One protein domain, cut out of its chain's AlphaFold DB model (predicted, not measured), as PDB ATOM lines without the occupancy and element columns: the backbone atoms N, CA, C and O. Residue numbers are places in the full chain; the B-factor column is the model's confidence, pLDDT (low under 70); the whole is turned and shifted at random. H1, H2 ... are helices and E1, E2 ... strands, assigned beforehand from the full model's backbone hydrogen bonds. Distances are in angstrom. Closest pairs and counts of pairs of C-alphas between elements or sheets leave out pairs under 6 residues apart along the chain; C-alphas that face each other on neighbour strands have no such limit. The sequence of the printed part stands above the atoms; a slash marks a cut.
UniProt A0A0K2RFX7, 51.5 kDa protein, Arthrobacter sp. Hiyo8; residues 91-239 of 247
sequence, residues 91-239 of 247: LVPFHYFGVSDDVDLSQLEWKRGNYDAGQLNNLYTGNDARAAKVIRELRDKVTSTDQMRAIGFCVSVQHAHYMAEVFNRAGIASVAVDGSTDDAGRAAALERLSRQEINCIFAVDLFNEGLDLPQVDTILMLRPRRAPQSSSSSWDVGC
ATOM      1  N   LEU A  91       5.166   9.359 -54.003       82.50
ATOM      2  CA  LEU A  91       4.197   9.229 -52.925       82.50
ATOM      3  C   LEU A  91       3.046  10.210 -53.091       82.50
ATOM      4  O   LEU A  91       3.154  11.288 -53.667       82.50
ATOM      5  N   VAL A  92       1.915   9.819 -52.526       77.44
ATOM      6  CA  VAL A  92       0.728  10.657 -52.471       77.44
ATOM      7  C   VAL A  92       0.935  11.767 -51.431       77.44
ATOM      8  O   VAL A  92       1.257  11.451 -50.283       77.44
ATOM      9  N   PRO A  93       0.673  13.042 -51.775       78.56
ATOM     10  CA  PRO A  93       0.672  14.129 -50.804       78.56
ATOM     11  C   PRO A  93      -0.312  13.877 -49.661       78.56
ATOM     12  O   PRO A  93      -1.449  13.464 -49.891       78.56
ATOM     13  N   PHE A  94       0.107  14.166 -48.433       80.81
ATOM     14  CA  PHE A  94      -0.718  14.015 -47.238       80.81
ATOM     15  C   PHE A  94      -0.700  15.283 -46.383       80.81
ATOM     16  O   PHE A  94       0.222  16.095 -46.457       80.81
ATOM     17  N   HIS A  95      -1.717  15.429 -45.537       78.25
ATOM     18  CA  HIS A  95      -1.812  16.493 -44.549       78.25
ATOM     19  C   HIS A  95      -1.691  15.913 -43.140       78.25
ATOM     20  O   HIS A  95      -2.339  14.933 -42.778       78.25
ATOM     21  N   TYR A  96      -0.855  16.534 -42.319       78.88
ATOM     22  CA  TYR A  96      -0.649  16.114 -40.944       78.88
ATOM     23  C   TYR A  96      -1.156  17.188 -39.988       78.88
ATOM     24  O   TYR A  96      -0.682  18.324 -40.028       78.88
ATOM     25  N   PHE A  97      -2.099  16.826 -39.119       76.12
ATOM     26  CA  PHE A  97      -2.673  17.726 -38.127       76.12
ATOM     27  C   PHE A  97      -2.392  17.188 -36.722       76.12
ATOM     28  O   PHE A  97      -2.989  16.205 -36.286       76.12
ATOM     29  N   GLY A  98      -1.480  17.844 -36.005       75.50
ATOM     30  CA  GLY A  98      -1.297  17.609 -34.574       75.50
ATOM     31  C   GLY A  98      -2.399  18.325 -33.802       75.50
ATOM     32  O   GLY A  98      -2.499  19.551 -33.876       75.50
ATOM     33  N   VAL A  99      -3.232  17.576 -33.085       69.75
ATOM     34  CA  VAL A  99      -4.266  18.143 -32.221       69.75
ATOM     35  C   VAL A  99      -3.781  18.016 -30.783       69.75
ATOM     36  O   VAL A  99      -3.679  16.920 -30.229       69.75
ATOM     37  N   SER A 100      -3.488  19.157 -30.160       65.50
ATOM     38  CA  SER A 100      -3.102  19.172 -28.754       65.50
ATOM     39  C   SER A 100      -4.278  18.739 -27.888       65.50
ATOM     40  O   SER A 100      -5.423  19.153 -28.101       65.50
ATOM     41  N   ASP A 101      -3.999  17.914 -26.889       64.94
ATOM     42  CA  ASP A 101      -4.957  17.581 -25.849       64.94
ATOM     43  C   ASP A 101      -4.515  18.169 -24.517       64.94
ATOM     44  O   ASP A 101      -3.320  18.281 -24.254       64.94
ATOM     45  N   ASP A 102      -5.490  18.510 -23.683       61.38
ATOM     46  CA  ASP A 102      -5.254  19.039 -22.336       61.38
ATOM     47  C   ASP A 102      -5.181  17.901 -21.302       61.38
ATOM     48  O   ASP A 102      -5.200  18.133 -20.094       61.38
ATOM     49  N   VAL A 103      -5.134  16.649 -21.770       60.47
ATOM     50  CA  VAL A 103      -5.007  15.469 -20.918       60.47
ATOM     51  C   VAL A 103      -3.612  15.449 -20.306       60.47
ATOM     52  O   VAL A 103      -2.613  15.203 -20.983       60.47
ATOM     53  N   ASP A 104      -3.566  15.682 -18.999       58.62
ATOM     54  CA  ASP A 104      -2.337  15.620 -18.227       58.62
ATOM     55  C   ASP A 104      -1.868  14.165 -18.065       58.62
ATOM     56  O   ASP A 104      -2.453  13.371 -17.326       58.62
ATOM     57  N   LEU A 105      -0.799  13.805 -18.781       61.25
ATOM     58  CA  LEU A 105      -0.132  12.508 -18.652       61.25
ATOM     59  C   LEU A 105       1.002  12.531 -17.617       61.25
ATOM     60  O   LEU A 105       1.699  11.524 -17.478       61.25
ATOM     61  N   SER A 106       1.228  13.640 -16.897       56.03
ATOM     62  CA  SER A 106       2.324  13.740 -15.923       56.03
ATOM     63  C   SER A 106       2.170  12.758 -14.761       56.03
ATOM     64  O   SER A 106       3.154  12.434 -14.100       56.03
ATOM     65  N   GLN A 107       0.943  12.304 -14.500       52.19
ATOM     66  CA  GLN A 107       0.630  11.364 -13.424       52.19
ATOM     67  C   GLN A 107       0.739   9.890 -13.837       52.19
ATOM     68  O   GLN A 107       0.572   9.014 -12.991       52.19
ATOM     69  N   LEU A 108       1.011   9.600 -15.114       60.59
ATOM     70  CA  LEU A 108       1.114   8.228 -15.604       60.59
ATOM     71  C   LEU A 108       2.523   7.668 -15.407       60.59
ATOM     72  O   LEU A 108       3.521   8.282 -15.789       60.59
ATOM     73  N   GLU A 109       2.600   6.456 -14.863       54.22
ATOM     74  CA  GLU A 109       3.868   5.753 -14.692       54.22
ATOM     75  C   GLU A 109       4.461   5.337 -16.045       54.22
ATOM     76  O   GLU A 109       3.796   4.752 -16.905       54.22
ATOM     77  N   TRP A 110       5.759   5.593 -16.208       49.59
ATOM     78  CA  TRP A 110       6.529   5.173 -17.373       49.59
ATOM     79  C   TRP A 110       7.121   3.782 -17.134       49.59
ATOM     80  O   TRP A 110       7.994   3.609 -16.280       49.59
ATOM     81  N   LYS A 111       6.695   2.777 -17.906       52.16
ATOM     82  CA  LYS A 111       7.222   1.405 -17.828       52.16
ATOM     83  C   LYS A 111       7.720   0.945 -19.196       52.16
ATOM     84  O   LYS A 111       6.981   0.907 -20.170       52.16
ATOM     85  N   ARG A 112       8.996   0.538 -19.258       50.28
ATOM     86  CA  ARG A 112       9.629  -0.088 -20.442       50.28
ATOM     87  C   ARG A 112       9.499   0.721 -21.747       50.28
ATOM     88  O   ARG A 112       9.229   0.158 -22.800       50.28
ATOM     89  N   GLY A 113       9.698   2.038 -21.686       51.44
ATOM     90  CA  GLY A 113       9.693   2.884 -22.890       51.44
ATOM     91  C   GLY A 113       8.312   3.363 -23.349       51.44
ATOM     92  O   GLY A 113       8.254   4.151 -24.283       51.44
ATOM     93  N   ASN A 114       7.233   2.953 -22.674       53.22
ATOM     94  CA  ASN A 114       5.864   3.411 -22.911       53.22
ATOM     95  C   ASN A 114       5.170   3.775 -21.583       53.22
ATOM     96  O   ASN A 114       5.658   3.458 -20.496       53.22
ATOM     97  N   TYR A 115       4.025   4.449 -21.668       60.41
ATOM     98  CA  TYR A 115       3.137   4.647 -20.520       60.41
ATOM     99  C   TYR A 115       2.468   3.329 -20.112       60.41
ATOM    100  O   TYR A 115       2.232   2.458 -20.954       60.41
ATOM    101  N   ASP A 116       2.139   3.191 -18.828       64.94
ATOM    102  CA  ASP A 116       1.368   2.055 -18.322       64.94
ATOM    103  C   ASP A 116       0.010   1.955 -19.043       64.94
ATOM    104  O   ASP A 116      -0.842   2.844 -18.949       64.94
ATOM    105  N   ALA A 117      -0.187   0.866 -19.794       63.16
ATOM    106  CA  ALA A 117      -1.370   0.671 -20.627       63.16
ATOM    107  C   ALA A 117      -2.673   0.629 -19.811       63.16
ATOM    108  O   ALA A 117      -3.713   1.049 -20.313       63.16
ATOM    109  N   GLY A 118      -2.631   0.167 -18.554       64.31
ATOM    110  CA  GLY A 118      -3.802   0.112 -17.678       64.31
ATOM    111  C   GLY A 118      -4.230   1.499 -17.201       64.31
ATOM    112  O   GLY A 118      -5.417   1.827 -17.229       64.31
ATOM    113  N   GLN A 119      -3.268   2.344 -16.827       62.72
ATOM    114  CA  GLN A 119      -3.554   3.728 -16.443       62.72
ATOM    115  C   GLN A 119      -3.987   4.580 -17.648       62.72
ATOM    116  O   GLN A 119      -4.941   5.352 -17.537       62.72
ATOM    117  N   LEU A 120      -3.354   4.392 -18.817       65.75
ATOM    118  CA  LEU A 120      -3.796   5.010 -20.071       65.75
ATOM    119  C   LEU A 120      -5.231   4.618 -20.409       65.75
ATOM    120  O   LEU A 120      -6.033   5.472 -20.767       65.75
ATOM    121  N   ASN A 121      -5.556   3.333 -20.280       65.19
ATOM    122  CA  ASN A 121      -6.885   2.832 -20.571       65.19
ATOM    123  C   ASN A 121      -7.946   3.561 -19.738       65.19
ATOM    124  O   ASN A 121      -8.841   4.155 -20.321       65.19
ATOM    125  N   ASN A 122      -7.786   3.635 -18.413       67.19
ATOM    126  CA  ASN A 122      -8.748   4.309 -17.528       67.19
ATOM    127  C   ASN A 122      -8.922   5.802 -17.838       67.19
ATOM    128  O   ASN A 122     -10.022   6.332 -17.711       67.19
ATOM    129  N   LEU A 123      -7.846   6.482 -18.234       67.31
ATOM    130  CA  LEU A 123      -7.879   7.902 -18.583       67.31
ATOM    131  C   LEU A 123      -8.554   8.154 -19.944       67.31
ATOM    132  O   LEU A 123      -9.115   9.226 -20.177       67.31
ATOM    133  N   TYR A 124      -8.483   7.177 -20.851       65.75
ATOM    134  CA  TYR A 124      -8.949   7.291 -22.232       65.75
ATOM    135  C   TYR A 124     -10.348   6.687 -22.429       65.75
ATOM    136  O   TYR A 124     -11.077   7.113 -23.324       65.75
ATOM    137  N   THR A 125     -10.758   5.735 -21.591       59.88
ATOM    138  CA  THR A 125     -12.118   5.189 -21.552       59.88
ATOM    139  C   THR A 125     -13.000   6.064 -20.666       59.88
ATOM    140  O   THR A 125     -12.715   6.227 -19.484       59.88
ATOM    141  N   GLY A 126     -14.080   6.621 -21.220       61.53
ATOM    142  CA  GLY A 126     -15.010   7.486 -20.476       61.53
ATOM    143  C   GLY A 126     -14.651   8.976 -20.478       61.53
ATOM    144  O   GLY A 126     -15.376   9.782 -19.897       61.53
ATOM    145  N   ASN A 127     -13.581   9.376 -21.172       70.69
ATOM    146  CA  ASN A 127     -13.299  10.785 -21.439       70.69
ATOM    147  C   ASN A 127     -14.119  11.276 -22.646       70.69
ATOM    148  O   ASN A 127     -13.594  11.535 -23.733       70.69
ATOM    149  N   ASP A 128     -15.431  11.404 -22.437       75.56
ATOM    150  CA  ASP A 128     -16.378  11.826 -23.475       75.56
ATOM    151  C   ASP A 128     -16.032  13.214 -24.041       75.56
ATOM    152  O   ASP A 128     -16.262  13.480 -25.221       75.56
ATOM    153  N   ALA A 129     -15.411  14.090 -23.241       75.81
ATOM    154  CA  ALA A 129     -14.946  15.401 -23.692       75.81
ATOM    155  C   ALA A 129     -13.842  15.292 -24.757       75.81
ATOM    156  O   ALA A 129     -13.898  15.984 -25.782       75.81
ATOM    157  N   ARG A 130     -12.874  14.390 -24.552       78.06
ATOM    158  CA  ARG A 130     -11.817  14.094 -25.523       78.06
ATOM    159  C   ARG A 130     -12.382  13.449 -26.776       78.06
ATOM    160  O   ARG A 130     -12.087  13.911 -27.874       78.06
ATOM    161  N   ALA A 131     -13.226  12.431 -26.640       82.69
ATOM    162  CA  ALA A 131     -13.808  11.764 -27.801       82.69
ATOM    163  C   ALA A 131     -14.687  12.725 -28.632       82.69
ATOM    164  O   ALA A 131     -14.624  12.733 -29.863       82.69
ATOM    165  N   ALA A 132     -15.419  13.632 -27.975       84.56
ATOM    166  CA  ALA A 132     -16.139  14.711 -28.644       84.56
ATOM    167  C   ALA A 132     -15.199  15.705 -29.345       84.56
ATOM    168  O   ALA A 132     -15.516  16.171 -30.439       84.56
ATOM    169  N   LYS A 133     -14.041  16.029 -28.751       84.44
ATOM    170  CA  LYS A 133     -13.001  16.847 -29.400       84.44
ATOM    171  C   LYS A 133     -12.466  16.158 -30.652       84.44
ATOM    172  O   LYS A 133     -12.431  16.796 -31.695       84.44
ATOM    173  N   VAL A 134     -12.159  14.861 -30.577       86.56
ATOM    174  CA  VAL A 134     -11.717  14.060 -31.730       86.56
ATOM    175  C   VAL A 134     -12.723  14.149 -32.876       86.56
ATOM    176  O   VAL A 134     -12.334  14.455 -33.997       86.56
ATOM    177  N   ILE A 135     -14.016  13.950 -32.605       88.56
ATOM    178  CA  ILE A 135     -15.061  14.029 -33.638       88.56
ATOM    179  C   ILE A 135     -15.184  15.442 -34.223       88.56
ATOM    180  O   ILE A 135     -15.379  15.584 -35.431       88.56
ATOM    181  N   ARG A 136     -15.094  16.490 -33.392       88.88
ATOM    182  CA  ARG A 136     -15.148  17.881 -33.873       88.88
ATOM    183  C   ARG A 136     -13.993  18.191 -34.816       88.88
ATOM    184  O   ARG A 136     -14.239  18.668 -35.915       88.88
ATOM    185  N   GLU A 137     -12.768  17.884 -34.400       86.38
ATOM    186  CA  GLU A 137     -11.576  18.115 -35.218       86.38
ATOM    187  C   GLU A 137     -11.614  17.270 -36.489       86.38
ATOM    188  O   GLU A 137     -11.325  17.769 -37.569       86.38
ATOM    189  N   LEU A 138     -12.058  16.015 -36.394       88.44
ATOM    190  CA  LEU A 138     -12.236  15.166 -37.563       88.44
ATOM    191  C   LEU A 138     -13.156  15.828 -38.593       88.44
ATOM    192  O   LEU A 138     -12.762  15.964 -39.744       88.44
ATOM    193  N   ARG A 139     -14.343  16.284 -38.173       89.81
ATOM    194  CA  ARG A 139     -15.314  16.962 -39.048       89.81
ATOM    195  C   ARG A 139     -14.800  18.277 -39.632       89.81
ATOM    196  O   ARG A 139     -15.259  18.660 -40.699       89.81
ATOM    197  N   ASP A 140     -13.893  18.961 -38.941       87.94
ATOM    198  CA  ASP A 140     -13.267  20.194 -39.427       87.94
ATOM    199  C   ASP A 140     -12.178  19.917 -40.477       87.94
ATOM    200  O   ASP A 140     -12.030  20.671 -41.437       87.94
ATOM    201  N   LYS A 141     -11.408  18.831 -40.313       84.00
ATOM    202  CA  LYS A 141     -10.254  18.533 -41.177       84.00
ATOM    203  C   LYS A 141     -10.582  17.667 -42.390       84.00
ATOM    204  O   LYS A 141      -9.915  17.812 -43.414       84.00
ATOM    205  N   VAL A 142     -11.558  16.763 -42.295       85.69
ATOM    206  CA  VAL A 142     -11.925  15.885 -43.418       85.69
ATOM    207  C   VAL A 142     -13.035  16.499 -44.257       85.69
ATOM    208  O   VAL A 142     -13.951  17.129 -43.743       85.69
ATOM    209  N   THR A 143     -13.001  16.244 -45.564       85.31
ATOM    210  CA  THR A 143     -14.032  16.729 -46.493       85.31
ATOM    211  C   THR A 143     -15.427  16.194 -46.153       85.31
ATOM    212  O   THR A 143     -16.417  16.905 -46.301       85.31
ATOM    213  N   SER A 144     -15.527  14.924 -45.747       88.38
ATOM    214  CA  SER A 144     -16.792  14.291 -45.362       88.38
ATOM    215  C   SER A 144     -16.542  13.054 -44.506       88.38
ATOM    216  O   SER A 144     -15.863  12.123 -44.937       88.38
ATOM    217  N   THR A 145     -17.149  13.017 -43.320       88.88
ATOM    218  CA  THR A 145     -17.115  11.842 -42.435       88.88
ATOM    219  C   THR A 145     -17.923  10.659 -42.963       88.88
ATOM    220  O   THR A 145     -17.710   9.541 -42.507       88.88
ATOM    221  N   ASP A 146     -18.809  10.890 -43.934       88.88
ATOM    222  CA  ASP A 146     -19.667   9.858 -44.531       88.88
ATOM    223  C   ASP A 146     -18.994   9.177 -45.730       88.88
ATOM    224  O   ASP A 146     -19.383   8.084 -46.134       88.88
ATOM    225  N   GLN A 147     -17.988   9.826 -46.322       89.00
ATOM    226  CA  GLN A 147     -17.236   9.306 -47.468       89.00
ATOM    227  C   GLN A 147     -15.828   8.838 -47.102       89.00
ATOM    228  O   GLN A 147     -15.242   8.069 -47.869       89.00
ATOM    229  N   MET A 148     -15.299   9.281 -45.955       90.56
ATOM    230  CA  MET A 148     -13.965   8.900 -45.495       90.56
ATOM    231  C   MET A 148     -13.856   7.391 -45.273       90.56
ATOM    232  O   MET A 148     -14.825   6.723 -44.888       90.56
ATOM    233  N   ARG A 149     -12.637   6.882 -45.451       92.94
ATOM    234  CA  ARG A 149     -12.245   5.527 -45.068       92.94
ATOM    235  C   ARG A 149     -11.062   5.634 -44.123       92.94
ATOM    236  O   ARG A 149      -9.925   5.831 -44.553       92.94
ATOM    237  N   ALA A 150     -11.358   5.528 -42.835       91.50
ATOM    238  CA  ALA A 150     -10.425   5.801 -41.763       91.50
ATOM    239  C   ALA A 150      -9.941   4.535 -41.045       91.50
ATOM    240  O   ALA A 150     -10.702   3.587 -40.832       91.50
ATOM    241  N   ILE A 151      -8.684   4.560 -40.601       91.69
ATOM    242  CA  ILE A 151      -8.152   3.619 -39.608       91.69
ATOM    243  C   ILE A 151      -7.695   4.407 -38.387       91.69
ATOM    244  O   ILE A 151      -6.891   5.332 -38.495       91.69
ATOM    245  N   GLY A 152      -8.210   4.045 -37.215       90.44
ATOM    246  CA  GLY A 152      -7.835   4.635 -35.940       90.44
ATOM    247  C   GLY A 152      -6.979   3.697 -35.103       90.44
ATOM    248  O   GLY A 152      -7.409   2.601 -34.767       90.44
ATOM    249  N   PHE A 153      -5.791   4.145 -34.712       88.25
ATOM    250  CA  PHE A 153      -4.883   3.408 -33.839       88.25
ATOM    251  C   PHE A 153      -5.094   3.816 -32.379       88.25
ATOM    252  O   PHE A 153      -4.811   4.952 -31.982       88.25
ATOM    253  N   CYS A 154      -5.591   2.878 -31.577       87.19
ATOM    254  CA  CYS A 154      -5.964   3.073 -30.179       87.19
ATOM    255  C   CYS A 154      -4.900   2.543 -29.202       87.19
ATOM    256  O   CYS A 154      -4.054   1.732 -29.563       87.19
ATOM    257  N   VAL A 155      -4.949   3.003 -27.942       83.50
ATOM    258  CA  VAL A 155      -4.015   2.576 -26.876       83.50
ATOM    259  C   VAL A 155      -4.294   1.175 -26.323       83.50
ATOM    260  O   VAL A 155      -3.395   0.543 -25.784       83.50
ATOM    261  N   SER A 156      -5.542   0.715 -26.395       85.69
ATOM    262  CA  SER A 156      -5.997  -0.539 -25.796       85.69
ATOM    263  C   SER A 156      -7.235  -1.053 -26.525       85.69
ATOM    264  O   SER A 156      -7.951  -0.276 -27.168       85.69
ATOM    265  N   VAL A 157      -7.513  -2.355 -26.394       89.06
ATOM    266  CA  VAL A 157      -8.712  -2.993 -26.969       89.06
ATOM    267  C   VAL A 157      -9.975  -2.283 -26.490       89.06
ATOM    268  O   VAL A 157     -10.798  -1.869 -27.301       89.06
ATOM    269  N   GLN A 158     -10.083  -2.025 -25.188       87.88
ATOM    270  CA  GLN A 158     -11.234  -1.319 -24.627       87.88
ATOM    271  C   GLN A 158     -11.384   0.101 -25.196       87.88
ATOM    272  O   GLN A 158     -12.503   0.522 -25.478       87.88
ATOM    273  N   HIS A 159     -10.284   0.824 -25.432       87.00
ATOM    274  CA  HIS A 159     -10.333   2.138 -26.073       87.00
ATOM    275  C   HIS A 159     -10.787   2.053 -27.538       87.00
ATOM    276  O   HIS A 159     -11.532   2.920 -27.985       87.00
ATOM    277  N   ALA A 160     -10.395   1.018 -28.288       91.50
ATOM    278  CA  ALA A 160     -10.885   0.809 -29.652       91.50
ATOM    279  C   ALA A 160     -12.400   0.581 -29.697       91.50
ATOM    280  O   ALA A 160     -13.089   1.251 -30.467       91.50
ATOM    281  N   HIS A 161     -12.920  -0.295 -28.832       92.50
ATOM    282  CA  HIS A 161     -14.364  -0.531 -28.713       92.50
ATOM    283  C   HIS A 161     -15.109   0.737 -28.272       92.50
ATOM    284  O   HIS A 161     -16.076   1.132 -28.918       92.50
ATOM    285  N   TYR A 162     -14.597   1.455 -27.266       91.12
ATOM    286  CA  TYR A 162     -15.162   2.734 -26.821       91.12
ATOM    287  C   TYR A 162     -15.217   3.782 -27.947       91.12
ATOM    288  O   TYR A 162     -16.250   4.418 -28.155       91.12
ATOM    289  N   MET A 163     -14.135   3.948 -28.714       92.06
ATOM    290  CA  MET A 163     -14.105   4.903 -29.827       92.06
ATOM    291  C   MET A 163     -15.061   4.503 -30.954       92.06
ATOM    292  O   MET A 163     -15.734   5.376 -31.506       92.06
ATOM    293  N   ALA A 164     -15.190   3.206 -31.251       94.94
ATOM    294  CA  ALA A 164     -16.174   2.714 -32.210       94.94
ATOM    295  C   ALA A 164     -17.608   3.042 -31.761       94.94
ATOM    296  O   ALA A 164     -18.402   3.544 -32.556       94.94
ATOM    297  N   GLU A 165     -17.945   2.830 -30.488       94.12
ATOM    298  CA  GLU A 165     -19.256   3.190 -29.933       94.12
ATOM    299  C   GLU A 165     -19.521   4.698 -29.988       94.12
ATOM    300  O   GLU A 165     -20.607   5.132 -30.377       94.12
ATOM    301  N   VAL A 166     -18.536   5.522 -29.616       92.69
ATOM    302  CA  VAL A 166     -18.648   6.986 -29.670       92.69
ATOM    303  C   VAL A 166     -18.859   7.473 -31.106       92.69
ATOM    304  O   VAL A 166     -19.738   8.303 -31.342       92.69
ATOM    305  N   PHE A 167     -18.115   6.934 -32.073       95.00
ATOM    306  CA  PHE A 167     -18.271   7.293 -33.481       95.00
ATOM    307  C   PHE A 167     -19.640   6.873 -34.025       95.00
ATOM    308  O   PHE A 167     -20.316   7.689 -34.652       95.00
ATOM    309  N   ASN A 168     -20.103   5.660 -33.707       95.88
ATOM    310  CA  ASN A 168     -21.435   5.197 -34.104       95.88
ATOM    311  C   ASN A 168     -22.546   6.078 -33.505       95.88
ATOM    312  O   ASN A 168     -23.465   6.472 -34.221       95.88
ATOM    313  N   ARG A 169     -22.439   6.472 -32.225       94.44
ATOM    314  CA  ARG A 169     -23.370   7.432 -31.595       94.44
ATOM    315  C   ARG A 169     -23.355   8.805 -32.269       94.44
ATOM    316  O   ARG A 169     -24.370   9.495 -32.271       94.44
ATOM    317  N   ALA A 170     -22.223   9.198 -32.847       92.69
ATOM    318  CA  ALA A 170     -22.073  10.436 -33.600       92.69
ATOM    319  C   ALA A 170     -22.485  10.322 -35.082       92.69
ATOM    320  O   ALA A 170     -22.342  11.303 -35.813       92.69
ATOM    321  N   GLY A 171     -22.997   9.167 -35.523       94.44
ATOM    322  CA  GLY A 171     -23.434   8.927 -36.901       94.44
ATOM    323  C   GLY A 171     -22.319   8.522 -37.868       94.44
ATOM    324  O   GLY A 171     -22.536   8.546 -39.071       94.44
ATOM    325  N   ILE A 172     -21.136   8.156 -37.368       95.69
ATOM    326  CA  ILE A 172     -20.000   7.702 -38.178       95.69
ATOM    327  C   ILE A 172     -19.885   6.184 -38.030       95.69
ATOM    328  O   ILE A 172     -19.426   5.690 -36.996       95.69
ATOM    329  N   ALA A 173     -20.296   5.440 -39.057       96.81
ATOM    330  CA  ALA A 173     -20.333   3.982 -39.017       96.81
ATOM    331  C   ALA A 173     -18.933   3.408 -38.751       96.81
ATOM    332  O   ALA A 173     -18.011   3.602 -39.545       96.81
ATOM    333  N   SER A 174     -18.751   2.732 -37.617       96.69
ATOM    334  CA  SER A 174     -17.422   2.323 -37.147       96.69
ATOM    335  C   SER A 174     -17.414   0.935 -36.522       96.69
ATOM    336  O   SER A 174     -18.407   0.496 -35.943       96.69
ATOM    337  N   VAL A 175     -16.274   0.251 -36.593       96.06
ATOM    338  CA  VAL A 175     -16.058  -1.055 -35.952       96.06
ATOM    339  C   VAL A 175     -14.703  -1.086 -35.254       96.06
ATOM    340  O   VAL A 175     -13.772  -0.408 -35.685       96.06
ATOM    341  N   ALA A 176     -14.589  -1.862 -34.180       95.06
ATOM    342  CA  ALA A 176     -13.315  -2.159 -33.543       95.06
ATOM    343  C   ALA A 176     -12.818  -3.544 -33.973       95.06
ATOM    344  O   ALA A 176     -13.605  -4.483 -34.094       95.06
ATOM    345  N   VAL A 177     -11.517  -3.656 -34.213       92.00
ATOM    346  CA  VAL A 177     -10.822  -4.890 -34.577       92.00
ATOM    347  C   VAL A 177      -9.622  -5.038 -33.649       92.00
ATOM    348  O   VAL A 177      -8.830  -4.111 -33.485       92.00
ATOM    349  N   ASP A 178      -9.471  -6.208 -33.041       88.94
ATOM    350  CA  ASP A 178      -8.398  -6.489 -32.087       88.94
ATOM    351  C   ASP A 178      -7.807  -7.890 -32.291       88.94
ATOM    352  O   ASP A 178      -8.224  -8.637 -33.177       88.94
ATOM    353  N   GLY A 179      -6.788  -8.241 -31.502       83.19
ATOM    354  CA  GLY A 179      -6.060  -9.505 -31.643       83.19
ATOM    355  C   GLY A 179      -6.904 -10.773 -31.455       83.19
ATOM    356  O   GLY A 179      -6.451 -11.845 -31.847       83.19
ATOM    357  N   SER A 180      -8.111 -10.672 -30.887       84.50
ATOM    358  CA  SER A 180      -9.065 -11.784 -30.794       84.50
ATOM    359  C   SER A 180      -9.946 -11.943 -32.038       84.50
ATOM    360  O   SER A 180     -10.594 -12.977 -32.197       84.50
ATOM    361  N   THR A 181      -9.965 -10.946 -32.930       85.06
ATOM    362  CA  THR A 181     -10.679 -11.023 -34.209       85.06
ATOM    363  C   THR A 181      -9.919 -11.941 -35.162       85.06
ATOM    364  O   THR A 181      -8.733 -11.732 -35.427       85.06
ATOM    365  N   ASP A 182     -10.608 -12.954 -35.683       86.62
ATOM    366  CA  ASP A 182     -10.041 -13.909 -36.629       86.62
ATOM    367  C   ASP A 182      -9.746 -13.272 -37.999       86.62
ATOM    368  O   ASP A 182     -10.203 -12.174 -38.329       86.62
ATOM    369  N   ASP A 183      -8.962 -13.967 -38.825       84.62
ATOM    370  CA  ASP A 183      -8.572 -13.468 -40.149       84.62
ATOM    371  C   ASP A 183      -9.778 -13.159 -41.040       84.62
ATOM    372  O   ASP A 183      -9.784 -12.152 -41.750       84.62
ATOM    373  N   ALA A 184     -10.823 -13.988 -40.961       86.50
ATOM    374  CA  ALA A 184     -12.054 -13.795 -41.713       86.50
ATOM    375  C   ALA A 184     -12.794 -12.522 -41.272       86.50
ATOM    376  O   ALA A 184     -13.199 -11.723 -42.119       86.50
ATOM    377  N   GLY A 185     -12.928 -12.288 -39.965       87.50
ATOM    378  CA  GLY A 185     -13.541 -11.084 -39.413       87.50
ATOM    379  C   GLY A 185     -12.754  -9.820 -39.754       87.50
ATOM    380  O   GLY A 185     -13.349  -8.804 -40.125       87.50
ATOM    381  N   ARG A 186     -11.418  -9.885 -39.716       88.62
ATOM    382  CA  ARG A 186     -10.547  -8.778 -40.144       88.62
ATOM    383  C   ARG A 186     -10.733  -8.452 -41.621       88.62
ATOM    384  O   ARG A 186     -10.945  -7.290 -41.963       88.62
ATOM    385  N   ALA A 187     -10.704  -9.468 -42.484       87.94
ATOM    386  CA  ALA A 187     -10.923  -9.301 -43.917       87.94
ATOM    387  C   ALA A 187     -12.311  -8.712 -44.212       87.94
ATOM    388  O   ALA A 187     -12.424  -7.768 -44.992       87.94
ATOM    389  N   ALA A 188     -13.349  -9.191 -43.523       91.44
ATOM    390  CA  ALA A 188     -14.704  -8.669 -43.663       91.44
ATOM    391  C   ALA A 188     -14.804  -7.194 -43.238       91.44
ATOM    392  O   ALA A 188     -15.443  -6.399 -43.924       91.44
ATOM    393  N   ALA A 189     -14.161  -6.788 -42.138       92.06
ATOM    394  CA  ALA A 189     -14.135  -5.384 -41.722       92.06
ATOM    395  C   ALA A 189     -13.475  -4.490 -42.787       92.06
ATOM    396  O   ALA A 189     -14.020  -3.442 -43.142       92.06
ATOM    397  N   LEU A 190     -12.344  -4.927 -43.346       90.81
ATOM    398  CA  LEU A 190     -11.644  -4.216 -44.419       90.81
ATOM    399  C   LEU A 190     -12.474  -4.122 -45.707       90.81
ATOM    400  O   LEU A 190     -12.503  -3.069 -46.350       90.81
ATOM    401  N   GLU A 191     -13.185  -5.188 -46.070       91.56
ATOM    402  CA  GLU A 191     -14.093  -5.207 -47.219       91.56
ATOM    403  C   GLU A 191     -15.245  -4.212 -47.028       91.56
ATOM    404  O   GLU A 191     -15.502  -3.387 -47.907       91.56
ATOM    405  N   ARG A 192     -15.880  -4.208 -45.852       94.31
ATOM    406  CA  ARG A 192     -16.937  -3.245 -45.501       94.31
ATOM    407  C   ARG A 192     -16.441  -1.800 -45.557       94.31
ATOM    408  O   ARG A 192     -17.154  -0.935 -46.063       94.31
ATOM    409  N   LEU A 193     -15.213  -1.537 -45.099       93.38
ATOM    410  CA  LEU A 193     -14.580  -0.217 -45.207       93.38
ATOM    411  C   LEU A 193     -14.362   0.175 -46.674       93.38
ATOM    412  O   LEU A 193     -14.658   1.301 -47.071       93.38
ATOM    413  N   SER A 194     -13.894  -0.757 -47.509       89.94
ATOM    414  CA  SER A 194     -13.696  -0.507 -48.943       89.94
ATOM    415  C   SER A 194     -14.996  -0.120 -49.655       89.94
ATOM    416  O   SER A 194     -15.012   0.835 -50.437       89.94
ATOM    417  N   ARG A 195     -16.098  -0.795 -49.298       91.81
ATOM    418  CA  ARG A 195     -17.454  -0.558 -49.810       91.81
ATOM    419  C   ARG A 195     -18.148   0.653 -49.190       91.81
ATOM    420  O   ARG A 195     -19.262   0.959 -49.597       91.81
ATOM    421  N   GLN A 196     -17.504   1.340 -48.242       91.88
ATOM    422  CA  GLN A 196     -18.082   2.450 -47.472       91.88
ATOM    423  C   GLN A 196     -19.362   2.060 -46.707       91.88
ATOM    424  O   GLN A 196     -20.202   2.904 -46.412       91.88
ATOM    425  N   GLU A 197     -19.517   0.781 -46.354       94.31
ATOM    426  CA  GLU A 197     -20.563   0.339 -45.417       94.31
ATOM    427  C   GLU A 197     -20.230   0.753 -43.979       94.31
ATOM    428  O   GLU A 197     -21.106   0.871 -43.122       94.31
ATOM    429  N   ILE A 198     -18.937   0.947 -43.719       95.81
ATOM    430  CA  ILE A 198     -18.389   1.598 -42.535       95.81
ATOM    431  C   ILE A 198     -17.378   2.654 -42.984       95.81
ATOM    432  O   ILE A 198     -16.769   2.533 -44.048       95.81
ATOM    433  N   ASN A 199     -17.178   3.665 -42.151       95.50
ATOM    434  CA  ASN A 199     -16.265   4.776 -42.385       95.50
ATOM    435  C   ASN A 199     -14.979   4.674 -41.568       95.50
ATOM    436  O   ASN A 199     -13.985   5.277 -41.958       95.50
ATOM    437  N   CYS A 200     -14.969   3.951 -40.444       95.12
ATOM    438  CA  CYS A 200     -13.786   3.865 -39.587       95.12
ATOM    439  C   CYS A 200     -13.584   2.473 -38.975       95.12
ATOM    440  O   CYS A 200     -14.518   1.864 -38.450       95.12
ATOM    441  N   ILE A 201     -12.341   1.992 -38.989       95.19
ATOM    442  CA  ILE A 201     -11.907   0.812 -38.232       95.19
ATOM    443  C   ILE A 201     -10.975   1.268 -37.114       95.19
ATOM    444  O   ILE A 201      -9.930   1.853 -37.385       95.19
ATOM    445  N   PHE A 202     -11.318   0.975 -35.862       94.31
ATOM    446  CA  PHE A 202     -10.428   1.177 -34.722       94.31
ATOM    447  C   PHE A 202      -9.649  -0.098 -34.424       94.31
ATOM    448  O   PHE A 202     -10.241  -1.159 -34.257       94.31
ATOM    449  N   ALA A 203      -8.331   0.009 -34.344       90.81
ATOM    450  CA  ALA A 203      -7.420  -1.110 -34.193       90.81
ATOM    451  C   ALA A 203      -6.387  -0.863 -33.092       90.81
ATOM    452  O   ALA A 203      -6.056   0.279 -32.757       90.81
ATOM    453  N   VAL A 204      -5.871  -1.953 -32.528       84.38
ATOM    454  CA  VAL A 204      -4.844  -1.946 -31.476       84.38
ATOM    455  C   VAL A 204      -3.799  -2.967 -31.853       84.38
ATOM    456  O   VAL A 204      -4.134  -4.137 -32.011       84.38
ATOM    457  N   ASP A 205      -2.561  -2.514 -32.027       70.50
ATOM    458  CA  ASP A 205      -1.411  -3.350 -32.395       70.50
ATOM    459  C   ASP A 205      -1.633  -4.258 -33.624       70.50
ATOM    460  O   ASP A 205      -0.908  -5.224 -33.850       70.50
ATOM    461  N   LEU A 206      -2.620  -3.914 -34.450       69.00
ATOM    462  CA  LEU A 206      -2.918  -4.525 -35.736       69.00
ATOM    463  C   LEU A 206      -2.624  -3.517 -36.837       69.00
ATOM    464  O   LEU A 206      -2.614  -2.316 -36.583       69.00
ATOM    465  N   PHE A 207      -2.423  -4.014 -38.059       66.44
ATOM    466  CA  PHE A 207      -2.173  -3.184 -39.245       66.44
ATOM    467  C   PHE A 207      -0.843  -2.417 -39.225       66.44
ATOM    468  O   PHE A 207      -0.663  -1.482 -39.997       66.44
ATOM    469  N   ASN A 208       0.094  -2.818 -38.362       59.00
ATOM    470  CA  ASN A 208       1.405  -2.180 -38.268       59.00
ATOM    471  C   ASN A 208       2.339  -2.550 -39.437       59.00
ATOM    472  O   ASN A 208       3.243  -1.778 -39.731       59.00
ATOM    473  N   GLU A 209       2.132  -3.702 -40.091       63.28
ATOM    474  CA  GLU A 209       3.020  -4.241 -41.134       63.28
ATOM    475  C   GLU A 209       2.221  -5.028 -42.189       63.28
ATOM    476  O   GLU A 209       1.211  -5.660 -41.866       63.28
ATOM    477  N   GLY A 210       2.676  -5.001 -43.449       57.16
ATOM    478  CA  GLY A 210       2.185  -5.886 -44.517       57.16
ATOM    479  C   GLY A 210       0.751  -5.645 -45.007       57.16
ATOM    480  O   GLY A 210       0.165  -6.530 -45.629       57.16
ATOM    481  N   LEU A 211       0.173  -4.474 -44.731       65.44
ATOM    482  CA  LEU A 211      -1.196  -4.130 -45.108       65.44
ATOM    483  C   LEU A 211      -1.222  -3.069 -46.216       65.44
ATOM    484  O   LEU A 211      -0.865  -1.916 -45.982       65.44
ATOM    485  N   ASP A 212      -1.712  -3.448 -47.397       67.44
ATOM    486  CA  ASP A 212      -1.952  -2.529 -48.514       67.44
ATOM    487  C   ASP A 212      -3.446  -2.197 -48.618       67.44
ATOM    488  O   ASP A 212      -4.267  -3.020 -49.029       67.44
ATOM    489  N   LEU A 213      -3.815  -0.985 -48.198       75.94
ATOM    490  CA  LEU A 213      -5.186  -0.474 -48.266       75.94
ATOM    491  C   LEU A 213      -5.215   0.834 -49.057       75.94
ATOM    492  O   LEU A 213      -5.355   1.911 -48.470       75.94
ATOM    493  N   PRO A 214      -5.122   0.769 -50.395       75.19
ATOM    494  CA  PRO A 214      -5.023   1.956 -51.242       75.19
ATOM    495  C   PRO A 214      -6.239   2.890 -51.144       75.19
ATOM    496  O   PRO A 214      -6.145   4.049 -51.550       75.19
ATOM    497  N   GLN A 215      -7.367   2.381 -50.638       82.00
ATOM    498  CA  GLN A 215      -8.621   3.098 -50.434       82.00
ATOM    499  C   GLN A 215      -8.689   3.920 -49.138       82.00
ATOM    500  O   GLN A 215      -9.592   4.748 -49.026       82.00
ATOM    501  N   VAL A 216      -7.805   3.677 -48.164       87.88
ATOM    502  CA  VAL A 216      -7.784   4.423 -46.895       87.88
ATOM    503  C   VAL A 216      -7.240   5.824 -47.149       87.88
ATOM    504  O   VAL A 216      -6.187   5.990 -47.762       87.88
ATOM    505  N   ASP A 217      -7.970   6.831 -46.679       88.31
ATOM    506  CA  ASP A 217      -7.657   8.252 -46.881       88.31
ATOM    507  C   ASP A 217      -7.452   9.018 -45.565       88.31
ATOM    508  O   ASP A 217      -7.077  10.191 -45.562       88.31
ATOM    509  N   THR A 218      -7.691   8.365 -44.427       89.00
ATOM    510  CA  THR A 218      -7.652   9.011 -43.118       89.00
ATOM    511  C   THR A 218      -7.032   8.077 -42.084       89.00
ATOM    512  O   THR A 218      -7.447   6.931 -41.933       89.00
ATOM    513  N   ILE A 219      -6.050   8.567 -41.327       88.81
ATOM    514  CA  ILE A 219      -5.424   7.833 -40.226       88.81
ATOM    515  C   ILE A 219      -5.579   8.631 -38.929       88.81
ATOM    516  O   ILE A 219      -5.138   9.775 -38.817       88.81
ATOM    517  N   LEU A 220      -6.183   8.018 -37.913       87.94
ATOM    518  CA  LEU A 220      -6.357   8.623 -36.592       87.94
ATOM    519  C   LEU A 220      -5.349   8.007 -35.623       87.94
ATOM    520  O   LEU A 220      -5.500   6.863 -35.204       87.94
ATOM    521  N   MET A 221      -4.314   8.750 -35.238       85.06
ATOM    522  CA  MET A 221      -3.356   8.303 -34.224       85.06
ATOM    523  C   MET A 221      -3.861   8.740 -32.851       85.06
ATOM    524  O   MET A 221      -3.509   9.808 -32.362       85.06
ATOM    525  N   LEU A 222      -4.708   7.917 -32.227       81.56
ATOM    526  CA  LEU A 222      -5.364   8.246 -30.954       81.56
ATOM    527  C   LEU A 222      -4.551   7.846 -29.717       81.56
ATOM    528  O   LEU A 222      -4.984   8.101 -28.585       81.56
ATOM    529  N   ARG A 223      -3.382   7.234 -29.924       74.00
ATOM    530  CA  ARG A 223      -2.390   6.960 -28.883       74.00
ATOM    531  C   ARG A 223      -1.426   8.138 -28.719       74.00
ATOM    532  O   ARG A 223      -1.007   8.708 -29.728       74.00
ATOM    533  N   PRO A 224      -1.031   8.487 -27.483       60.16
ATOM    534  CA  PRO A 224      -0.045   9.532 -27.268       60.16
ATOM    535  C   PRO A 224       1.291   9.117 -27.890       60.16
ATOM    536  O   PRO A 224       1.806   8.030 -27.619       60.16
ATOM    537  N   ARG A 225       1.857   9.993 -28.726       50.84
ATOM    538  CA  ARG A 225       3.246   9.889 -29.180       50.84
ATOM    539  C   ARG A 225       4.073  10.923 -28.441       50.84
ATOM    540  O   ARG A 225       3.665  12.073 -28.296       50.84
ATOM    541  N   ARG A 226       5.246  10.523 -27.953       42.00
ATOM    542  CA  ARG A 226       6.178  11.476 -27.355       42.00
ATOM    543  C   ARG A 226       6.745  12.345 -28.480       42.00
ATOM    544  O   ARG A 226       7.471  11.836 -29.327       42.00
ATOM    545  N   ALA A 227       6.429  13.638 -28.488       36.62
ATOM    546  CA  ALA A 227       7.226  14.606 -29.235       36.62
ATOM    547  C   ALA A 227       8.595  14.756 -28.539       36.62
ATOM    548  O   ALA A 227       8.664  14.660 -27.304       36.62
ATOM    549  N   PRO A 228       9.698  14.986 -29.272       31.00
ATOM    550  CA  PRO A 228      10.956  15.337 -28.636       31.00
ATOM    551  C   PRO A 228      10.763  16.685 -27.921       31.00
ATOM    552  O   PRO A 228      10.613  17.715 -28.563       31.00
ATOM    553  N   GLN A 229      10.745  16.649 -26.585       31.67
ATOM    554  CA  GLN A 229      10.792  17.805 -25.676       31.67
ATOM    555  C   GLN A 229       9.598  18.787 -25.710       31.67
ATOM    556  O   GLN A 229       9.766  19.968 -25.979       31.67
ATOM    557  N   SER A 230       8.413  18.359 -25.269       28.44
ATOM    558  CA  SER A 230       7.532  19.221 -24.457       28.44
ATOM    559  C   SER A 230       6.567  18.361 -23.638       28.44
ATOM    560  O   SER A 230       6.154  17.282 -24.057       28.44
ATOM    561  N   SER A 231       6.229  18.807 -22.434       31.95
ATOM    562  CA  SER A 231       5.361  18.144 -21.448       31.95
ATOM    563  C   SER A 231       3.867  18.132 -21.824       31.95
ATOM    564  O   SER A 231       3.011  18.077 -20.950       31.95
ATOM    565  N   SER A 232       3.547  18.184 -23.117       35.19
ATOM    566  CA  SER A 232       2.187  18.177 -23.665       35.19
ATOM    567  C   SER A 232       2.038  16.998 -24.621       35.19
ATOM    568  O   SER A 232       2.727  16.940 -25.642       35.19
ATOM    569  N   SER A 233       1.152  16.051 -24.317       44.28
ATOM    570  CA  SER A 233       0.850  14.964 -25.246       44.28
ATOM    571  C   SER A 233      -0.040  15.465 -26.378       44.28
ATOM    572  O   SER A 233      -1.192  15.834 -26.157       44.28
ATOM    573  N   SER A 234       0.496  15.458 -27.595       42.16
ATOM    574  CA  SER A 234      -0.290  15.600 -28.819       42.16
ATOM    575  C   SER A 234      -0.764  14.219 -29.258       42.16
ATOM    576  O   SER A 234      -0.036  13.228 -29.135       42.16
ATOM    577  N   TRP A 235      -1.986  14.150 -29.765       47.03
ATOM    578  CA  TRP A 235      -2.406  13.053 -30.626       47.03
ATOM    579  C   TRP A 235      -2.584  13.622 -32.027       47.03
ATOM    580  O   TRP A 235      -2.799  14.820 -32.212       47.03
ATOM    581  N   ASP A 236      -2.427  12.772 -33.029       45.34
ATOM    582  CA  ASP A 236      -2.277  13.256 -34.392       45.34
ATOM    583  C   ASP A 236      -3.408  12.723 -35.258       45.34
ATOM    584  O   ASP A 236      -3.633  11.517 -35.371       45.34
ATOM    585  N   VAL A 237      -4.112  13.635 -35.912       41.69
ATOM    586  CA  VAL A 237      -4.928  13.294 -37.069       41.69
ATOM    587  C   VAL A 237      -3.997  13.333 -38.273       41.69
ATOM    588  O   VAL A 237      -3.698  14.388 -38.834       41.69
ATOM    589  N   GLY A 238      -3.505  12.163 -38.670       44.66
ATOM    590  CA  GLY A 238      -2.835  11.998 -39.951       44.66
ATOM    591  C   GLY A 238      -3.882  11.893 -41.053       44.66
ATOM    592  O   GLY A 238      -4.315  10.801 -41.400       44.66
ATOM    593  N   CYS A 239      -4.309  13.012 -41.626       39.22
ATOM    594  CA  CYS A 239      -5.151  12.988 -42.819       39.22
ATOM    595  C   CYS A 239      -4.276  12.788 -44.062       39.22
ATOM    596  O   CYS A 239      -3.898  13.739 -44.747       39.22
TER     597      CYS A 239
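This is residues 91 to 239 of the 247 residues of the protein "51.5 kDa protein" of Arthrobacter sp. Hiyo8 (UniProt A0A0K2RFX7). A twisted sheet of six strands runs through the middle, with H2 and H3 packed on one face and H4 on the other: three layers, helices on both faces of a sheet. The short H1 is off the sheet beside residues 158 to 159 of H3. The printed part has 149 residues, with four named helices and six named strands in the order E1 H1 H2 E2 H3 E3 H4 E4 E5 E6, class mixed; the sheet, order E1 E6 E5 E2 E4 E3, is mixed. It is compact, with a radius of gyration of the C-alphas of 15.0 A, and spans 42 by 34 by 33 A.

E1, residues 95 to 100, is an edge strand, antiparallel to E6, residues 234 to 239, with N 97 and O 237 2.9 A apart. H1, residues 117 to 124, only just touches H3, residues 157 to 169, with 3 pairs of C-alphas within 8 A, the closest Asn 121 and His 159 at 6.5 A. H2, residues 128 to 141, is over E6 and E5, residues 218 to 225, at a height over the sheet of 10.0 A; its closest C-alphas to E6 are Leu 138 and Val 237, 7.6 A. E2, residues 150 to 153, is parallel to E5 (N 153 and O 220, 2.8 A) and to E4, residues 200 to 203 (N 203 and O 152, 2.8 A). H3, on the same face as H2, is over E4 at a height of 7.4 A, running along it at 2 degrees on the local plane; the C-alphas of Ala 160 and Phe 202 are 5.1 A apart. E3, residues 174 to 177, the other edge strand, is parallel to E4, with N 177 and O 202 2.8 A apart. E3, H4, residues 183 to 194, and E4 form a strand-helix-strand unit, two parallel neighbours with a helix between, its crossover right-handed. E1 to E2 and E2 to E3 are split units, with other strands between, also right-handed. E5 and E6 form a hairpin, with N 219 and O 238 2.8 A apart. In H1 to H4 every O i to N i+4 pair is within hydrogen-bond range.

E1 begins at C-alpha 95, (-1.812, 16.493, -44.549). H2 measures 19.9 A and H3 18.6 A. E5, 17.7 A, bends by 65 degrees at residue 222. E6 ends at C-alpha 239, (-5.151, 12.988, -42.819).

The farthest C-alphas, Gln 107 and Arg 195, are 42.3 A apart. The printed part has no cut. The links E1 to H1 and E4 to E5 are long. Residues 99 to 126, 206 to 212 and 224 to 239 have pLDDT under 70.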